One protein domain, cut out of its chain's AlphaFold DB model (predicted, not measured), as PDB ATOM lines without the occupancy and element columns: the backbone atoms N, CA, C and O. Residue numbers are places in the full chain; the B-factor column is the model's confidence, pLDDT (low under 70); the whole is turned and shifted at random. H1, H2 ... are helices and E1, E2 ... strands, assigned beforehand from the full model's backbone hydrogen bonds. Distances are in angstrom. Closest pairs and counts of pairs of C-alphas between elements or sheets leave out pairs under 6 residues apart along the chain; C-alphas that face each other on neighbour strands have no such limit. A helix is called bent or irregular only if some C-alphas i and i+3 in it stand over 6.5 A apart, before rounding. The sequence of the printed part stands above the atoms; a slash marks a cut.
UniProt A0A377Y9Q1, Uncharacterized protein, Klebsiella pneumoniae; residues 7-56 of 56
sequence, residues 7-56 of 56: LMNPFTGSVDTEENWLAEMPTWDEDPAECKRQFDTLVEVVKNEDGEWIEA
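AT A GLANCE: This is residues 7 to 56 of the 56 residues of an uncharacterized protein of Klebsiella pneumoniae (UniProt A0A377Y9Q1). What shape does the backbone make? It is a rod of two hairpins placed end to end: the helical hairpin of H1 and H2 makes one end, and the two-stranded hairpin of E2 and E3 makes the other. The short strand E1 lies between them, near the middle of the rod. What is it built of? The printed part has 50 residues with two named helices and three named strands, in the order E1, H1, H2, E2, E3; E2 and E3 form an antiparallel sheet, and the class is mixed, helices and strands. How compact is it? It is only just loose, close to compact, with a radius of gyration of the C-alphas of 11.8 A and spans of 39 by 17 by 15 A.

HOW THE PARTS SIT: What stands by the first strand? E1, residues 15 to 17, pairs with no named strand. It is near E2, residues 43 to 47, with 8 pairs of C-alphas within 10 A, and it meets H1, residues 18 to 28, only through their link. How do the helices stand? H1 and H2, residues 32 to 40, touch and form a helical hairpin, with the C-alphas of Met 25 and Cys 35 closest at 5.8 A. They run opposite ways at a steep tilt of 38 degrees, only just past shallow. Every O i to N i+4 pair is within hydrogen-bond range in H2, and 4 of 7 are in H1. How do the last two strands pair? E2 and E3, residues 53 to 55, are antiparallel neighbours in a hairpin, at 132 degrees between their directions. N 46 and O 54 are 2.8 A apart and N 54 and O 46 are 2.9 A apart, within hydrogen-bond range. What stays apart? Among others, H1 is apart from E2 and E3, and E1 is only just apart from E3, with the closest C-alphas 8.4 A apart.

IN THESE COORDINATES: Where does the first element begin? C-alpha 15 is at (240.523, 227.182, 202.657), and E1 is 7.2 A long from first to last C-alpha. How long are the helices? H1 measures 14.7 A and is irregular, with C-alphas 23 and 26 7.0 A apart; H2 measures 12.3 A. Where do the last strands lie? E2 measures 13.0 A from C-alpha 43 at (238.453, 219.019, 199.069), and E3 measures 7.0 A, ending at C-alpha 55 at (244.992, 218.420, 196.844).

THE WHOLE: How far does it reach? The two C-alphas farthest apart, those of Glu 30 and Glu 49, are 39.2 A apart. Is it unbroken? The printed part has no cut, and the links between named elements are tight. How sure is the model? The mean pLDDT of the printed part is 95.0, and no printed residue is under 70.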
ATOM      1  N   LEU A   7     240.624 221.941 204.486       97.56
ATOM      2  CA  LEU A   7     239.638 221.684 203.455       97.56
ATOM      3  C   LEU A   7     239.430 222.958 202.633       97.56
ATOM      4  O   LEU A   7     239.289 224.052 203.185       97.56
ATOM      5  N   MET A   8     239.389 222.808 201.315       97.56
ATOM      6  CA  MET A   8     239.128 223.866 200.352       97.56
ATOM      7  C   MET A   8     237.719 223.735 199.788       97.56
ATOM      8  O   MET A   8     237.319 222.666 199.330       97.56
ATOM      9  N   ASN A   9     236.992 224.845 199.732       96.25
ATOM     10  CA  ASN A   9     235.791 224.951 198.921       96.25
ATOM     11  C   ASN A   9     236.190 225.134 197.443       96.25
ATOM     12  O   ASN A   9     236.725 226.191 197.095       96.25
ATOM     13  N   PRO A  10     235.924 224.163 196.548       93.75
ATOM     14  CA  PRO A  10     236.355 224.238 195.150       93.75
ATOM     15  C   PRO A  10     235.612 225.310 194.336       93.75
ATOM     16  O   PRO A  10     236.075 225.695 193.265       93.75
ATOM     17  N   PHE A  11     234.472 225.811 194.824       92.81
ATOM     18  CA  PHE A  11     233.685 226.838 194.142       92.81
ATOM     19  C   PHE A  11     234.155 228.260 194.463       92.81
ATOM     20  O   PHE A  11     234.053 229.138 193.607       92.81
ATOM     21  N   THR A  12     234.654 228.501 195.679       93.31
ATOM     22  CA  THR A  12     235.095 229.835 196.129       93.31
ATOM     23  C   THR A  12     236.612 229.965 196.264       93.31
ATOM     24  O   THR A  12     237.123 231.082 196.288       93.31
ATOM     25  N   GLY A  13     237.335 228.845 196.367       93.44
ATOM     26  CA  GLY A  13     238.765 228.805 196.682       93.44
ATOM     27  C   GLY A  13     239.088 229.090 198.154       93.44
ATOM     28  O   GLY A  13     240.256 229.234 198.506       93.44
ATOM     29  N   SER A  14     238.076 229.199 199.020       95.25
ATOM     30  CA  SER A  14     238.267 229.397 200.461       95.25
ATOM     31  C   SER A  14     238.856 228.137 201.091       95.25
ATOM     32  O   SER A  14     238.348 227.048 200.844       95.25
ATOM     33  N   VAL A  15     239.893 228.285 201.917       96.31
ATOM     34  CA  VAL A  15     240.523 227.182 202.657       96.31
ATOM     35  C   VAL A  15     240.405 227.461 204.143       96.31
ATOM     36  O   VAL A  15     240.760 228.552 204.585       96.31
ATOM     37  N   ASP A  16     239.957 226.465 204.897       96.50
ATOM     38  CA  ASP A  16     239.915 226.513 206.356       96.50
ATOM     39  C   ASP A  16     240.119 225.111 206.952       96.50
ATOM     40  O   ASP A  16     240.204 224.114 206.232       96.50
ATOM     41  N   THR A  17     240.244 225.027 208.271       95.19
ATOM     42  CA  THR A  17     240.340 223.759 208.997       95.19
ATOM     43  C   THR A  17     239.005 223.017 209.001       95.19
ATOM     44  O   THR A  17     237.936 223.626 208.991       95.19
ATOM     45  N   GLU A  18     239.057 221.685 209.065       95.44
ATOM     46  CA  GLU A  18     237.860 220.847 209.206       95.44
ATOM     47  C   GLU A  18     237.003 221.267 210.415       95.44
ATOM     48  O   GLU A  18     235.780 221.329 210.310       95.44
ATOM     49  N   GLU A  19     237.637 221.621 211.538       95.25
ATOM     50  CA  GLU A  19     236.946 222.085 212.749       95.25
ATOM     51  C   GLU A  19     236.176 223.390 212.511       95.25
ATOM     52  O   GLU A  19     235.004 223.481 212.880       95.25
ATOM     53  N   ASN A  20     236.795 224.372 211.847       95.88
ATOM     54  CA  ASN A  20     236.131 225.636 211.525       95.88
ATOM     55  C   ASN A  20     234.968 225.422 210.556       95.88
ATOM     56  O   ASN A  20     233.874 225.932 210.795       95.88
ATOM     57  N   TRP A  21     235.149 224.600 209.519       96.12
ATOM     58  CA  TRP A  21     234.053 224.269 208.612       96.12
ATOM     59  C   TRP A  21     232.897 223.574 209.333       96.12
ATOM     60  O   TRP A  21     231.747 223.925 209.099       96.12
ATOM     61  N   LEU A  22     233.167 222.639 210.248       95.31
ATOM     62  CA  LEU A  22     232.126 221.994 211.057       95.31
ATOM     63  C   LEU A  22     231.416 222.978 211.998       95.31
ATOM     64  O   LEU A  22     230.215 222.834 212.229       95.31
ATOM     65  N   ALA A  23     232.136 223.964 212.537       96.38
ATOM     66  CA  ALA A  23     231.564 225.005 213.387       96.38
ATOM     67  C   ALA A  23     230.659 225.968 212.601       96.38
ATOM     68  O   ALA A  23     229.635 226.406 213.128       96.38
ATOM     69  N   GLU A  24     231.008 226.273 211.349       95.19
ATOM     70  CA  GLU A  24     230.206 227.130 210.470       95.19
ATOM     71  C   GLU A  24     229.095 226.377 209.728       95.19
ATOM     72  O   GLU A  24     228.076 226.979 209.415       95.19
ATOM     73  N   MET A  25     229.227 225.068 209.496       94.44
ATOM     74  CA  MET A  25     228.261 224.242 208.757       94.44
ATOM     75  C   MET A  25     226.784 224.477 209.150       94.44
ATOM     76  O   MET A  25     225.944 224.532 208.250       94.44
ATOM     77  N   PRO A  26     226.412 224.664 210.435       94.56
ATOM     78  CA  PRO A  26     225.026 224.940 210.826       94.56
ATOM     79  C   PRO A  26     224.470 226.297 210.367       94.56
ATOM     80  O   PRO A  26     223.274 226.525 210.520       94.56
ATOM     81  N   THR A  27     225.309 227.219 209.884       94.88
ATOM     82  CA  THR A  27     224.907 228.568 209.453       94.88
ATOM     83  C   THR A  27     224.872 228.738 207.934       94.88
ATOM     84  O   THR A  27     224.427 229.783 207.463       94.88
ATOM     85  N   TRP A  28     225.322 227.740 207.166       93.38
ATOM     86  CA  TRP A  28     225.377 227.820 205.701       93.38
ATOM     87  C   TRP A  28     224.001 227.732 205.048       93.38
ATOM     88  O   TRP A  28     223.760 228.402 204.047       93.38
ATOM     89  N   ASP A  29     223.118 226.907 205.610       95.62
ATOM     90  CA  ASP A  29     221.774 226.656 205.097       95.62
ATOM     91  C   ASP A  29     220.807 226.306 206.244       95.62
ATOM     92  O   ASP A  29     221.221 225.948 207.349       95.62
ATOM     93  N   GLU A  30     219.505 226.421 205.986       94.69
ATOM     94  CA  GLU A  30     218.455 226.015 206.926       94.69
ATOM     95  C   GLU A  30     218.250 224.492 206.914       94.69
ATOM     96  O   GLU A  30     217.799 223.920 207.913       94.69
ATOM     97  N   ASP A  31     218.577 223.825 205.799       96.44
ATOM     98  CA  ASP A  31     218.478 222.375 205.670       96.44
ATOM     99  C   ASP A  31     219.796 221.668 206.056       96.44
ATOM    100  O   ASP A  31     220.819 221.809 205.379       96.44
ATOM    101  N   PRO A  32     219.798 220.826 207.108       94.25
ATOM    102  CA  PRO A  32     221.015 220.163 207.569       94.25
ATOM    103  C   PRO A  32     221.555 219.125 206.574       94.25
ATOM    104  O   PRO A  32     222.740 218.782 206.641       94.25
ATOM    105  N   ALA A  33     220.722 218.589 205.674       95.81
ATOM    106  CA  ALA A  33     221.197 217.671 204.646       95.81
ATOM    107  C   ALA A  33     221.950 218.427 203.546       95.81
ATOM    108  O   ALA A  33     222.969 217.919 203.075       95.81
ATOM    109  N   GLU A  34     221.514 219.638 203.190       96.00
ATOM    110  CA  GLU A  34     222.247 220.495 202.256       96.00
ATOM    111  C   GLU A  34     223.565 220.994 202.860       96.00
ATOM    112  O   GLU A  34     224.595 220.908 202.194       96.00
ATOM    113  N   CYS A  35     223.595 221.392 204.139       96.00
ATOM    114  CA  CYS A  35     224.855 221.734 204.815       96.00
ATOM    115  C   CYS A  35     225.862 220.580 204.761       96.00
ATOM    116  O   CYS A  35     227.026 220.768 204.402       96.00
ATOM    117  N   LYS A  36     225.404 219.358 205.064       95.50
ATOM    118  CA  LYS A  36     226.245 218.163 204.980       95.50
ATOM    119  C   LYS A  36     226.722 217.915 203.548       95.50
ATOM    120  O   LYS A  36     227.896 217.633 203.342       95.50
ATOM    121  N   ARG A  37     225.834 218.041 202.559       95.94
ATOM    122  CA  ARG A  37     226.194 217.868 201.149       95.94
ATOM    123  C   ARG A  37     227.260 218.873 200.724       95.94
ATOM    124  O   ARG A  37     228.203 218.473 200.054       95.94
ATOM    125  N   GLN A  38     227.124 220.145 201.100       95.50
ATOM    126  CA  GLN A  38     228.133 221.171 200.828       95.50
ATOM    127  C   GLN A  38     229.467 220.813 201.485       95.50
ATOM    128  O   GLN A  38     230.504 220.867 200.825       95.50
ATOM    129  N   PHE A  39     229.446 220.367 202.742       96.38
ATOM    130  CA  PHE A  39     230.647 219.925 203.447       96.38
ATOM    131  C   PHE A  39     231.328 218.742 202.740       96.38
ATOM    132  O   PHE A  39     232.537 218.763 202.535       96.38
ATOM    133  N   ASP A  40     230.554 217.757 202.275       96.19
ATOM    134  CA  ASP A  40     231.051 216.608 201.505       96.19
ATOM    135  C   ASP A  40     231.668 217.014 200.143       96.19
ATOM    136  O   ASP A  40     232.369 216.211 199.529       96.19
ATOM    137  N   THR A  41     231.427 218.239 199.645       95.94
ATOM    138  CA  THR A  41     232.101 218.762 198.434       95.94
ATOM    139  C   THR A  41     233.445 219.428 198.704       95.94
ATOM    140  O   THR A  41     234.157 219.749 197.749       95.94
ATOM    141  N   LEU A  42     233.793 219.666 199.970       96.88
ATOM    142  CA  LEU A  42     235.076 220.254 200.316       96.88
ATOM    143  C   LEU A  42     236.206 219.265 200.030       96.88
ATOM    144  O   LEU A  42     236.096 218.061 200.260       96.88
ATOM    145  N   VAL A  43     237.312 219.799 199.535       97.00
ATOM    146  CA  VAL A  43     238.453 219.019 199.069       97.00
ATOM    147  C   VAL A  43     239.579 219.135 200.080       97.00
ATOM    148  O   VAL A  43     239.943 220.241 200.470       97.00
ATOM    149  N   GLU A  44     240.133 218.010 200.524       96.56
ATOM    150  CA  GLU A  44     241.280 218.028 201.431       96.56
ATOM    151  C   GLU A  44     242.510 218.591 200.719       96.56
ATOM    152  O   GLU A  44     242.857 218.162 199.618       96.56
ATOM    153  N   VAL A  45     243.151 219.577 201.345       96.06
ATOM    154  CA  VAL A  45     244.321 220.251 200.788       96.06
ATOM    155  C   VAL A  45     245.458 220.318 201.793       96.06
ATOM    156  O   VAL A  45     245.255 220.425 203.001       96.06
ATOM    157  N   VAL A  46     246.681 220.315 201.277       94.88
ATOM    158  CA  VAL A  46     247.909 220.550 202.038       94.88
ATOM    159  C   VAL A  46     248.699 221.685 201.410       94.88
ATOM    160  O   VAL A  46     248.569 221.984 200.224       94.88
ATOM    161  N   LYS A  47     249.523 222.348 202.222       92.88
ATOM    162  CA  LYS A  47     250.392 223.420 201.743       92.88
ATOM    163  C   LYS A  47     251.723 222.834 201.278       92.88
ATOM    164  O   LYS A  47     252.387 222.156 202.063       92.88
ATOM    165  N   ASN A  48     252.100 223.071 200.023       93.12
ATOM    166  CA  ASN A  48     253.388 222.633 199.480       93.12
ATOM    167  C   ASN A  48     254.549 223.539 199.959       93.12
ATOM    168  O   ASN A  48     254.334 224.527 200.669       93.12
ATOM    169  N   GLU A  49     255.786 223.204 199.578       94.31
ATOM    170  CA  GLU A  49     256.990 223.974 199.948       94.31
ATOM    171  C   GLU A  49     256.980 225.409 199.391       94.31
ATOM    172  O   GLU A  49     257.520 226.322 200.019       94.31
ATOM    173  N   ASP A  50     256.308 225.624 198.259       94.31
ATOM    174  CA  ASP A  50     256.118 226.926 197.614       94.31
ATOM    175  C   ASP A  50     255.020 227.781 198.278       94.31
ATOM    176  O   ASP A  50     254.848 228.957 197.953       94.31
ATOM    177  N   GLY A  51     254.297 227.229 199.258       91.69
ATOM    178  CA  GLY A  51     253.230 227.921 199.976       91.69
ATOM    179  C   GLY A  51     251.872 227.907 199.265       91.69
ATOM    180  O   GLY A  51     250.971 228.641 199.681       91.69
ATOM    181  N   GLU A  52     251.708 227.085 198.234       93.38
ATOM    182  CA  GLU A  52     250.456 226.875 197.507       93.38
ATOM    183  C   GLU A  52     249.636 225.740 198.132       93.38
ATOM    184  O   GLU A  52     250.183 224.779 198.677       93.38
ATOM    185  N   TRP A  53     248.309 225.851 198.051       93.69
ATOM    186  CA  TRP A  53     247.394 224.784 198.453       93.69
ATOM    187  C   TRP A  53     247.222 223.795 197.303       93.69
ATOM    188  O   TRP A  53     246.816 224.183 196.208       93.69
ATOM    189  N   ILE A  54     247.524 222.527 197.562       93.62
ATOM    190  CA  ILE A  54     247.364 221.420 196.618       93.62
ATOM    191  C   ILE A  54     246.443 220.363 197.224       93.62
ATOM    192  O   ILE A  54     246.382 220.242 198.445       93.62
ATOM    193  N   GLU A  55     245.741 219.599 196.387       93.81
ATOM    194  CA  GLU A  55     244.992 218.420 196.844       93.81
ATOM    195  C   GLU A  55     245.922 217.428 197.561       93.81
ATOM    196  O   GLU A  55     247.039 217.188 197.091       93.81
ATOM    197  N   ALA A  56     245.466 216.922 198.712       87.38
ATOM    198  CA  ALA A  56     246.212 216.024 199.599       87.38
ATOM    199  C   ALA A  56     246.277 214.571 199.098       87.38
ATOM    200  O   ALA A  56     245.285 214.089 198.502       87.38
TER     201      ALA A  56